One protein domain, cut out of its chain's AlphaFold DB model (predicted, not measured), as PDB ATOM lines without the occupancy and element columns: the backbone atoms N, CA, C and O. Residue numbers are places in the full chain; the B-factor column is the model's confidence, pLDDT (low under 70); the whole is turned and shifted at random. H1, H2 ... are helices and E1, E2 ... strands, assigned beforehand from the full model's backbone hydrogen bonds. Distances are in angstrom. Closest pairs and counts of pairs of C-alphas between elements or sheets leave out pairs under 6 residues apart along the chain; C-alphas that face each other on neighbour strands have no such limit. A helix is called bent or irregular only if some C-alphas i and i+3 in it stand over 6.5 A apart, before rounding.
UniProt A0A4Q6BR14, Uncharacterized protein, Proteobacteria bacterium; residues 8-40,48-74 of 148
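What this domain is: This is residues 8 to 40 and 48 to 74 of the 148 residues of an uncharacterized protein of Proteobacteria bacterium (UniProt A0A4Q6BR14). Two helices cross as an X, the shorter H1 over the middle part of the longer H2, and a small two-stranded hairpin, E1 and E2, lies beyond the first end of H1, away from H2. After H2 the last stretch, residues 67 to 74, folds back. The printed part has 60 residues with two named strands and two named helices, in the order E1, E2, H1, H2; the sheet has the order E1 - E2 and is antiparallel, and the class is mostly helix. The whole is only just loose, close to compact, with a radius of gyration of the C-alphas of 12.8 A, and it spans 39 by 26 by 21 A.

How they stand to each other: E1, residues 13 to 15, and E2, residues 22 to 24, form a hairpin. They are antiparallel, with 163 degrees between their directions. The C-alphas of Ala 13 and Pro 24 face each other at 4.1 A. Across the pair, N 14 and O 23 are within hydrogen-bond range at 2.9 A, and so are N 23 and O 14 at 2.8 A. A tight link of 1 residue joins E2 to H1, residues 26 to 36. E1 and H1 have one pair of C-alphas within 8 A, those of Ala 13 and Trp 28, at 7.4 A. H1 touches H2, residues 48 to 66, which takes part with residues 51 to 59 alone; the closest C-alphas are those of Ala 31 and Gln 55, 4.8 A apart. The two helices run the same way at a steep tilt of 53 degrees. Both E1 and E2 are apart from H2. In H1 every O i to N i+4 pair is within hydrogen-bond range; in H2 12 of 15 are.

Where its parts are: E1 begins at C-alpha 13, at (36.770, 27.105, 47.758), and E2 begins with Phe 22. H1 runs 15.5 A from C-alpha 26, at (37.366, 19.788, 52.076), to C-alpha 36. H2 runs 26.8 A from C-alpha 48 to C-alpha 66, at (18.055, 20.785, 42.107). It has a kink of 26 degrees near residue 55 and is neither bent nor irregular, but only just: C-alphas 50 and 53 are 6.2 A apart.

The domain as a whole: The two C-alphas farthest apart, those of Glu 18 and Asp 40, are 39.8 A from each other. Residues 41 to 47 are cut out and not printed, and C-alphas 40 and 48 are 18.0 A apart across the cut; the link from H1 to H2 runs across it. Of the links that are printed whole, E2 to H1 is tight and E1 to E2, with 6 residues, is short. The mean pLDDT of the printed part is 91.4, and no printed residue is under 70.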
ATOM      1  N   ASP A   8      30.505  30.063  62.219       75.25
ATOM      2  CA  ASP A   8      31.251  30.871  61.258       75.25
ATOM      3  C   ASP A   8      30.957  30.447  59.813       75.25
ATOM      4  O   ASP A   8      30.690  29.278  59.519       75.25
ATOM      5  N   ASP A   9      31.053  31.403  58.886       84.38
ATOM      6  CA  ASP A   9      30.965  31.116  57.456       84.38
ATOM      7  C   ASP A   9      32.144  30.239  57.019       84.38
ATOM      8  O   ASP A   9      33.317  30.573  57.205       84.38
ATOM      9  N   VAL A  10      31.822  29.104  56.404       87.31
ATOM     10  CA  VAL A  10      32.825  28.120  56.001       87.31
ATOM     11  C   VAL A  10      33.351  28.444  54.608       87.31
ATOM     12  O   VAL A  10      32.595  28.682  53.666       87.31
ATOM     13  N   ILE A  11      34.673  28.396  54.448       91.19
ATOM     14  CA  ILE A  11      35.319  28.502  53.137       91.19
ATOM     15  C   ILE A  11      34.942  27.272  52.299       91.19
ATOM     16  O   ILE A  11      35.298  26.152  52.662       91.19
ATOM     17  N   ILE A  12      34.280  27.481  51.158       91.31
ATOM     18  CA  ILE A  12      33.902  26.404  50.221       91.31
ATOM     19  C   ILE A  12      34.928  26.177  49.106       91.31
ATOM     20  O   ILE A  12      35.040  25.074  48.579       91.31
ATOM     21  N   ALA A  13      35.720  27.191  48.763       92.88
ATOM     22  CA  ALA A  13      36.770  27.105  47.758       92.88
ATOM     23  C   ALA A  13      37.853  28.152  48.023       92.88
ATOM     24  O   ALA A  13      37.593  29.200  48.616       92.88
ATOM     25  N   ARG A  14      39.072  27.872  47.565       91.88
ATOM     26  CA  ARG A  14      40.175  28.836  47.523       91.88
ATOM     27  C   ARG A  14      40.476  29.172  46.073       91.88
ATOM     28  O   ARG A  14      40.607  28.264  45.259       91.88
ATOM     29  N   THR A  15      40.595  30.454  45.763       92.56
ATOM     30  CA  THR A  15      40.939  30.937  44.420       92.56
ATOM     31  C   THR A  15      42.444  31.169  44.286       92.56
ATOM     32  O   THR A  15      43.109  31.499  45.271       92.56
ATOM     33  N   SER A  16      42.980  31.024  43.073       84.31
ATOM     34  CA  SER A  16      44.297  31.562  42.724       84.31
ATOM     35  C   SER A  16      44.283  33.095  42.796       84.31
ATOM     36  O   SER A  16      43.218  33.717  42.746       84.31
ATOM     37  N   VAL A  17      45.470  33.705  42.911       77.25
ATOM     38  CA  VAL A  17      45.652  35.168  43.025       77.25
ATOM     39  C   VAL A  17      45.008  35.920  41.851       77.25
ATOM     40  O   VAL A  17      44.522  37.031  42.031       77.25
ATOM     41  N   GLU A  18      44.957  35.293  40.675       80.06
ATOM     42  CA  GLU A  18      44.424  35.873  39.437       80.06
ATOM     43  C   GLU A  18      42.977  35.440  39.130       80.06
ATOM     44  O   GLU A  18      42.386  35.904  38.163       80.06
ATOM     45  N   GLY A  19      42.367  34.582  39.959       78.62
ATOM     46  CA  GLY A  19      40.959  34.188  39.806       78.62
ATOM     47  C   GLY A  19      40.676  33.115  38.749       78.62
ATOM     48  O   GLY A  19      39.530  32.701  38.601       78.62
ATOM     49  N   GLU A  20      41.694  32.650  38.022       83.38
ATOM     50  CA  GLU A  20      41.528  31.716  36.895       83.38
ATOM     51  C   GLU A  20      41.219  30.276  37.327       83.38
ATOM     52  O   GLU A  20      40.596  29.509  36.591       83.38
ATOM     53  N   HIS A  21      41.639  29.898  38.536       87.25
ATOM     54  CA  HIS A  21      41.475  28.549  39.063       87.25
ATOM     55  C   HIS A  21      40.999  28.584  40.507       87.25
ATOM     56  O   HIS A  21      41.421  29.432  41.298       87.25
ATOM     57  N   PHE A  22      40.175  27.607  40.873       90.88
ATOM     58  CA  PHE A  22      39.803  27.376  42.258       90.88
ATOM     59  C   PHE A  22      40.091  25.936  42.667       90.88
ATOM     60  O   PHE A  22      40.048  25.012  41.857       90.88
ATOM     61  N   VAL A  23      40.367  25.763  43.955       93.31
ATOM     62  CA  VAL A  23      40.480  24.464  44.610       93.31
ATOM     63  C   VAL A  23      39.340  24.369  45.620       93.31
ATOM     64  O   VAL A  23      39.279  25.212  46.527       93.31
ATOM     65  N   PRO A  24      38.417  23.402  45.483       94.75
ATOM     66  CA  PRO A  24      37.351  23.225  46.455       94.75
ATOM     67  C   PRO A  24      37.943  22.889  47.828       94.75
ATOM     68  O   PRO A  24      38.910  22.135  47.950       94.75
ATOM     69  N   ALA A  25      37.376  23.479  48.874       94.94
ATOM     70  CA  ALA A  25      37.732  23.144  50.243       94.94
ATOM     71  C   ALA A  25      37.146  21.776  50.621       94.94
ATOM     72  O   ALA A  25      36.160  21.328  50.040       94.94
ATOM     73  N   TYR A  26      37.728  21.140  51.641       94.69
ATOM     74  CA  TYR A  26      37.366  19.788  52.076       94.69
ATOM     75  C   TYR A  26      35.856  19.586  52.281       94.69
ATOM     76  O   TYR A  26      35.286  18.643  51.740       94.69
ATOM     77  N   HIS A  27      35.191  20.488  53.015       95.06
ATOM     78  CA  HIS A  27      33.753  20.361  53.269       95.06
ATOM     79  C   HIS A  27      32.927  20.381  51.981       95.06
ATOM     80  O   HIS A  27      31.980  19.613  51.879       95.06
ATOM     81  N   TRP A  28      33.300  21.214  51.005       96.06
ATOM     82  CA  TRP A  28      32.609  21.294  49.719       96.06
ATOM     83  C   TRP A  28      32.853  20.053  48.867       96.06
ATOM     84  O   TRP A  28      31.894  19.417  48.445       96.06
ATOM     85  N   ALA A  29      34.122  19.692  48.658       96.56
ATOM     86  CA  ALA A  29      34.494  18.551  47.828       96.56
ATOM     87  C   ALA A  29      33.827  17.262  48.327       96.56
ATOM     88  O   ALA A  29      33.077  16.636  47.589       96.56
ATOM     89  N   CYS A  30      33.997  16.928  49.611       96.50
ATOM     90  CA  CYS A  30      33.429  15.696  50.153       96.50
ATOM     91  C   CYS A  30      31.900  15.717  50.185       96.50
ATOM     92  O   CYS A  30      31.285  14.703  49.890       96.50
ATOM     93  N   ALA A  31      31.269  16.854  50.506       95.44
ATOM     94  CA  ALA A  31      29.810  16.927  50.503       95.44
ATOM     95  C   ALA A  31      29.222  16.621  49.121       95.44
ATOM     96  O   ALA A  31      28.226  15.905  49.065       95.44
ATOM     97  N   ILE A  32      29.832  17.152  48.054       95.25
ATOM     98  CA  ILE A  32      29.424  16.944  46.657       95.25
ATOM     99  C   ILE A  32      29.692  15.499  46.230       95.25
ATOM    100  O   ILE A  32      28.778  14.842  45.745       95.25
ATOM    101  N   ASP A  33      30.892  14.973  46.476       96.31
ATOM    102  CA  ASP A  33      31.249  13.605  46.077       96.31
ATOM    103  C   ASP A  33      30.379  12.560  46.802       96.31
ATOM    104  O   ASP A  33      29.842  11.646  46.176       96.31
ATOM    105  N   ASP A  34      30.156  12.731  48.111       94.94
ATOM    106  CA  ASP A  34      29.246  11.881  48.891       94.94
ATOM    107  C   ASP A  34      27.792  12.047  48.428       94.94
ATOM    108  O   ASP A  34      26.978  11.124  48.553       94.94
ATOM    109  N   PHE A  35      27.439  13.234  47.919       93.62
ATOM    110  CA  PHE A  35      26.120  13.477  47.367       93.62
ATOM    111  C   PHE A  35      25.941  12.661  46.086       93.62
ATOM    112  O   PHE A  35      25.021  11.847  45.997       93.62
ATOM    113  N   ASP A  36      26.823  12.847  45.116       94.06
ATOM    114  CA  ASP A  36      26.728  12.241  43.791       94.06
ATOM    115  C   ASP A  36      26.971  10.727  43.815       94.06
ATOM    116  O   ASP A  36      26.373   9.993  43.029       94.06
ATOM    117  N   GLY A  37      27.784  10.244  44.757       92.94
ATOM    118  CA  GLY A  37      28.106   8.825  44.912       92.94
ATOM    119  C   GLY A  37      26.946   7.942  45.386       92.94
ATOM    120  O   GLY A  37      27.040   6.722  45.268       92.94
ATOM    121  N   ALA A  38      25.857   8.531  45.898       86.69
ATOM    122  CA  ALA A  38      24.650   7.824  46.350       86.69
ATOM    123  C   ALA A  38      24.927   6.643  47.308       86.69
ATOM    124  O   ALA A  38      24.285   5.596  47.231       86.69
ATOM    125  N   TYR A  39      25.896   6.809  48.211       91.75
ATOM    126  CA  TYR A  39      26.254   5.784  49.187       91.75
ATOM    127  C   TYR A  39      25.132   5.541  50.208       91.75
ATOM    128  O   TYR A  39      24.411   6.457  50.597       91.75
ATOM    129  N   ASP A  40      25.044   4.311  50.713       88.19
ATOM    130  CA  ASP A  40      24.157   3.952  51.828       88.19
ATOM    131  C   ASP A  40      24.758   4.283  53.202       88.19
ATOM    132  O   ASP A  40      24.035   4.571  54.163       88.19
ATOM    133  N   LEU A  48      36.150  13.479  62.553       92.94
ATOM    134  CA  LEU A  48      35.438  14.123  61.447       92.94
ATOM    135  C   LEU A  48      33.947  14.370  61.733       92.94
ATOM    136  O   LEU A  48      33.238  14.871  60.855       92.94
ATOM    137  N   ALA A  49      33.452  14.074  62.939       90.94
ATOM    138  CA  ALA A  49      32.043  14.271  63.289       90.94
ATOM    139  C   ALA A  49      31.598  15.734  63.114       90.94
ATOM    140  O   ALA A  49      30.548  16.003  62.530       90.94
ATOM    141  N   HIS A  50      32.442  16.694  63.503       90.06
ATOM    142  CA  HIS A  50      32.158  18.127  63.352       90.06
ATOM    143  C   HIS A  50      31.976  18.558  61.884       90.06
ATOM    144  O   HIS A  50      31.164  19.432  61.585       90.06
ATOM    145  N   ALA A  51      32.684  17.917  60.946       93.06
ATOM    146  CA  ALA A  51      32.574  18.216  59.521       93.06
ATOM    147  C   ALA A  51      31.214  17.804  58.938       93.06
ATOM    148  O   ALA A  51      30.804  18.357  57.914       93.06
ATOM    149  N   LEU A  52      30.513  16.861  59.585       92.81
ATOM    150  CA  LEU A  52      29.228  16.345  59.117       92.81
ATOM    151  C   LEU A  52      28.172  17.438  59.026       92.81
ATOM    152  O   LEU A  52      27.447  17.485  58.042       92.81
ATOM    153  N   VAL A  53      28.100  18.319  60.026       90.69
ATOM    154  CA  VAL A  53      27.079  19.376  60.091       90.69
ATOM    155  C   VAL A  53      27.159  20.271  58.854       90.69
ATOM    156  O   VAL A  53      26.161  20.497  58.173       90.69
ATOM    157  N   ILE A  54      28.374  20.697  58.506       92.75
ATOM    158  CA  ILE A  54      28.633  21.550  57.343       92.75
ATOM    159  C   ILE A  54      28.326  20.793  56.046       92.75
ATOM    160  O   ILE A  54      27.639  21.310  55.167       92.75
ATOM    161  N   GLN A  55      28.810  19.555  55.929       95.19
ATOM    162  CA  GLN A  55      28.604  18.737  54.733       95.19
ATOM    163  C   GLN A  55      27.116  18.443  54.494       95.19
ATOM    164  O   GLN A  55      26.660  18.507  53.355       95.19
ATOM    165  N   ARG A  56      26.334  18.205  55.555       93.44
ATOM    166  CA  ARG A  56      24.877  18.046  55.469       93.44
ATOM    167  C   ARG A  56      24.183  19.310  55.003       93.44
ATOM    168  O   ARG A  56      23.355  19.215  54.108       93.44
ATOM    169  N   GLY A  57      24.566  20.477  55.521       92.50
ATOM    170  CA  GLY A  57      24.019  21.750  55.046       92.50
ATOM    171  C   GLY A  57      24.251  21.968  53.546       92.50
ATOM    172  O   GLY A  57      23.345  22.392  52.830       92.50
ATOM    173  N   ILE A  58      25.436  21.607  53.040       94.56
ATOM    174  CA  ILE A  58      25.748  21.661  51.601       94.56
ATOM    175  C   ILE A  58      24.876  20.671  50.814       94.56
ATOM    176  O   ILE A  58      24.302  21.036  49.792       94.56
ATOM    177  N   GLN A  59      24.725  19.437  51.297       95.00
ATOM    178  CA  GLN A  59      23.904  18.410  50.645       95.00
ATOM    179  C   GLN A  59      22.414  18.768  50.622       95.00
ATOM    180  O   GLN A  59      21.756  18.605  49.600       95.00
ATOM    181  N   GLU A  60      21.878  19.305  51.715       94.12
ATOM    182  CA  GLU A  60      20.505  19.809  51.784       94.12
ATOM    183  C   GLU A  60      20.295  20.987  50.826       94.12
ATOM    184  O   GLU A  60      19.272  21.059  50.135       94.12
ATOM    185  N   TRP A  61      21.281  21.885  50.724       93.94
ATOM    186  CA  TRP A  61      21.263  22.965  49.742       93.94
ATOM    187  C   TRP A  61      21.240  22.430  48.304       93.94
ATOM    188  O   TRP A  61      20.420  22.905  47.519       93.94
ATOM    189  N   LEU A  62      22.051  21.416  47.975       94.31
ATOM    190  CA  LEU A  62      22.037  20.748  46.664       94.31
ATOM    191  C   LEU A  62      20.678  20.109  46.363       94.31
ATOM    192  O   LEU A  62      20.125  20.295  45.283       94.31
ATOM    193  N   MET A  63      20.090  19.388  47.323       94.62
ATOM    194  CA  MET A  63      18.754  18.809  47.136       94.62
ATOM    195  C   MET A  63      17.737  19.884  46.783       94.62
ATOM    196  O   MET A  63      16.996  19.753  45.810       94.62
ATOM    197  N   LYS A  64      17.737  20.976  47.550       95.50
ATOM    198  CA  LYS A  64      16.809  22.085  47.350       95.50
ATOM    199  C   LYS A  64      17.044  22.800  46.020       95.50
ATOM    200  O   LYS A  64      16.072  23.117  45.340       95.50
ATOM    201  N   SER A  65      18.297  23.063  45.649       95.75
ATOM    202  CA  SER A  65      18.636  23.798  44.424       95.75
ATOM    203  C   SER A  65      18.299  23.010  43.158       95.75
ATOM    204  O   SER A  65      17.899  23.608  42.161       95.75
ATOM    205  N   HIS A  66      18.383  21.679  43.217       95.00
ATOM    206  CA  HIS A  66      18.055  20.785  42.107       95.00
ATOM    207  C   HIS A  66      16.619  20.232  42.149       95.00
ATOM    208  O   HIS A  66      16.232  19.485  41.252       95.00
ATOM    209  N   GLY A  67      15.815  20.577  43.163       96.00
ATOM    210  CA  GLY A  67      14.453  20.052  43.320       96.00
ATOM    211  C   GLY A  67      14.405  18.539  43.569       96.00
ATOM    212  O   GLY A  67      13.454  17.873  43.165       96.00
ATOM    213  N   LEU A  68      15.441  17.987  44.203       93.69
ATOM    214  CA  LEU A  68      15.587  16.560  44.471       93.69
ATOM    215  C   LEU A  68      15.060  16.202  45.861       93.69
ATOM    216  O   LEU A  68      15.216  16.950  46.824       93.69
ATOM    217  N   THR A  69      14.492  15.004  45.980       90.94
ATOM    218  CA  THR A  69      14.192  14.360  47.266       90.94
ATOM    219  C   THR A  69      14.921  13.027  47.296       90.94
ATOM    220  O   THR A  69      14.733  12.202  46.407       90.94
ATOM    221  N   ARG A  70      15.798  12.848  48.280       87.06
ATOM    222  CA  ARG A  70      16.680  11.687  48.409       87.06
ATOM    223  C   ARG A  70      17.109  11.525  49.853       87.06
ATOM    224  O   ARG A  70      17.261  12.518  50.565       87.06
ATOM    225  N   ASP A  71      17.350  10.288  50.247       88.12
ATOM    226  CA  ASP A  71      17.984  10.011  51.522       88.12
ATOM    227  C   ASP A  71      19.478  10.320  51.428       88.12
ATOM    228  O   ASP A  71      20.135  10.095  50.409       88.12
ATOM    229  N   LEU A  72      20.006  10.909  52.494       89.62
ATOM    230  CA  LEU A  72      21.437  11.127  52.642       89.62
ATOM    231  C   LEU A  72      22.068   9.882  53.283       89.62
ATOM    232  O   LEU A  72      21.418   9.272  54.140       89.62
ATOM    233  N   PRO A  73      23.316   9.518  52.920       90.25
ATOM    234  CA  PRO A  73      23.974   8.325  53.449       90.25
ATOM    235  C   PRO A  73      23.965   8.334  54.968       90.25
ATOM    236  O   PRO A  73      24.167   9.385  55.570       90.25
ATOM    237  N   ARG A  74      23.832   7.187  55.617       89.81
ATOM    238  CA  ARG A  74      24.092   7.109  57.062       89.81
ATOM    239  C   ARG A  74      25.582   7.305  57.327       89.81
ATOM    240  O   ARG A  74      26.399   7.133  56.427       89.81
TER     241      ARG A  74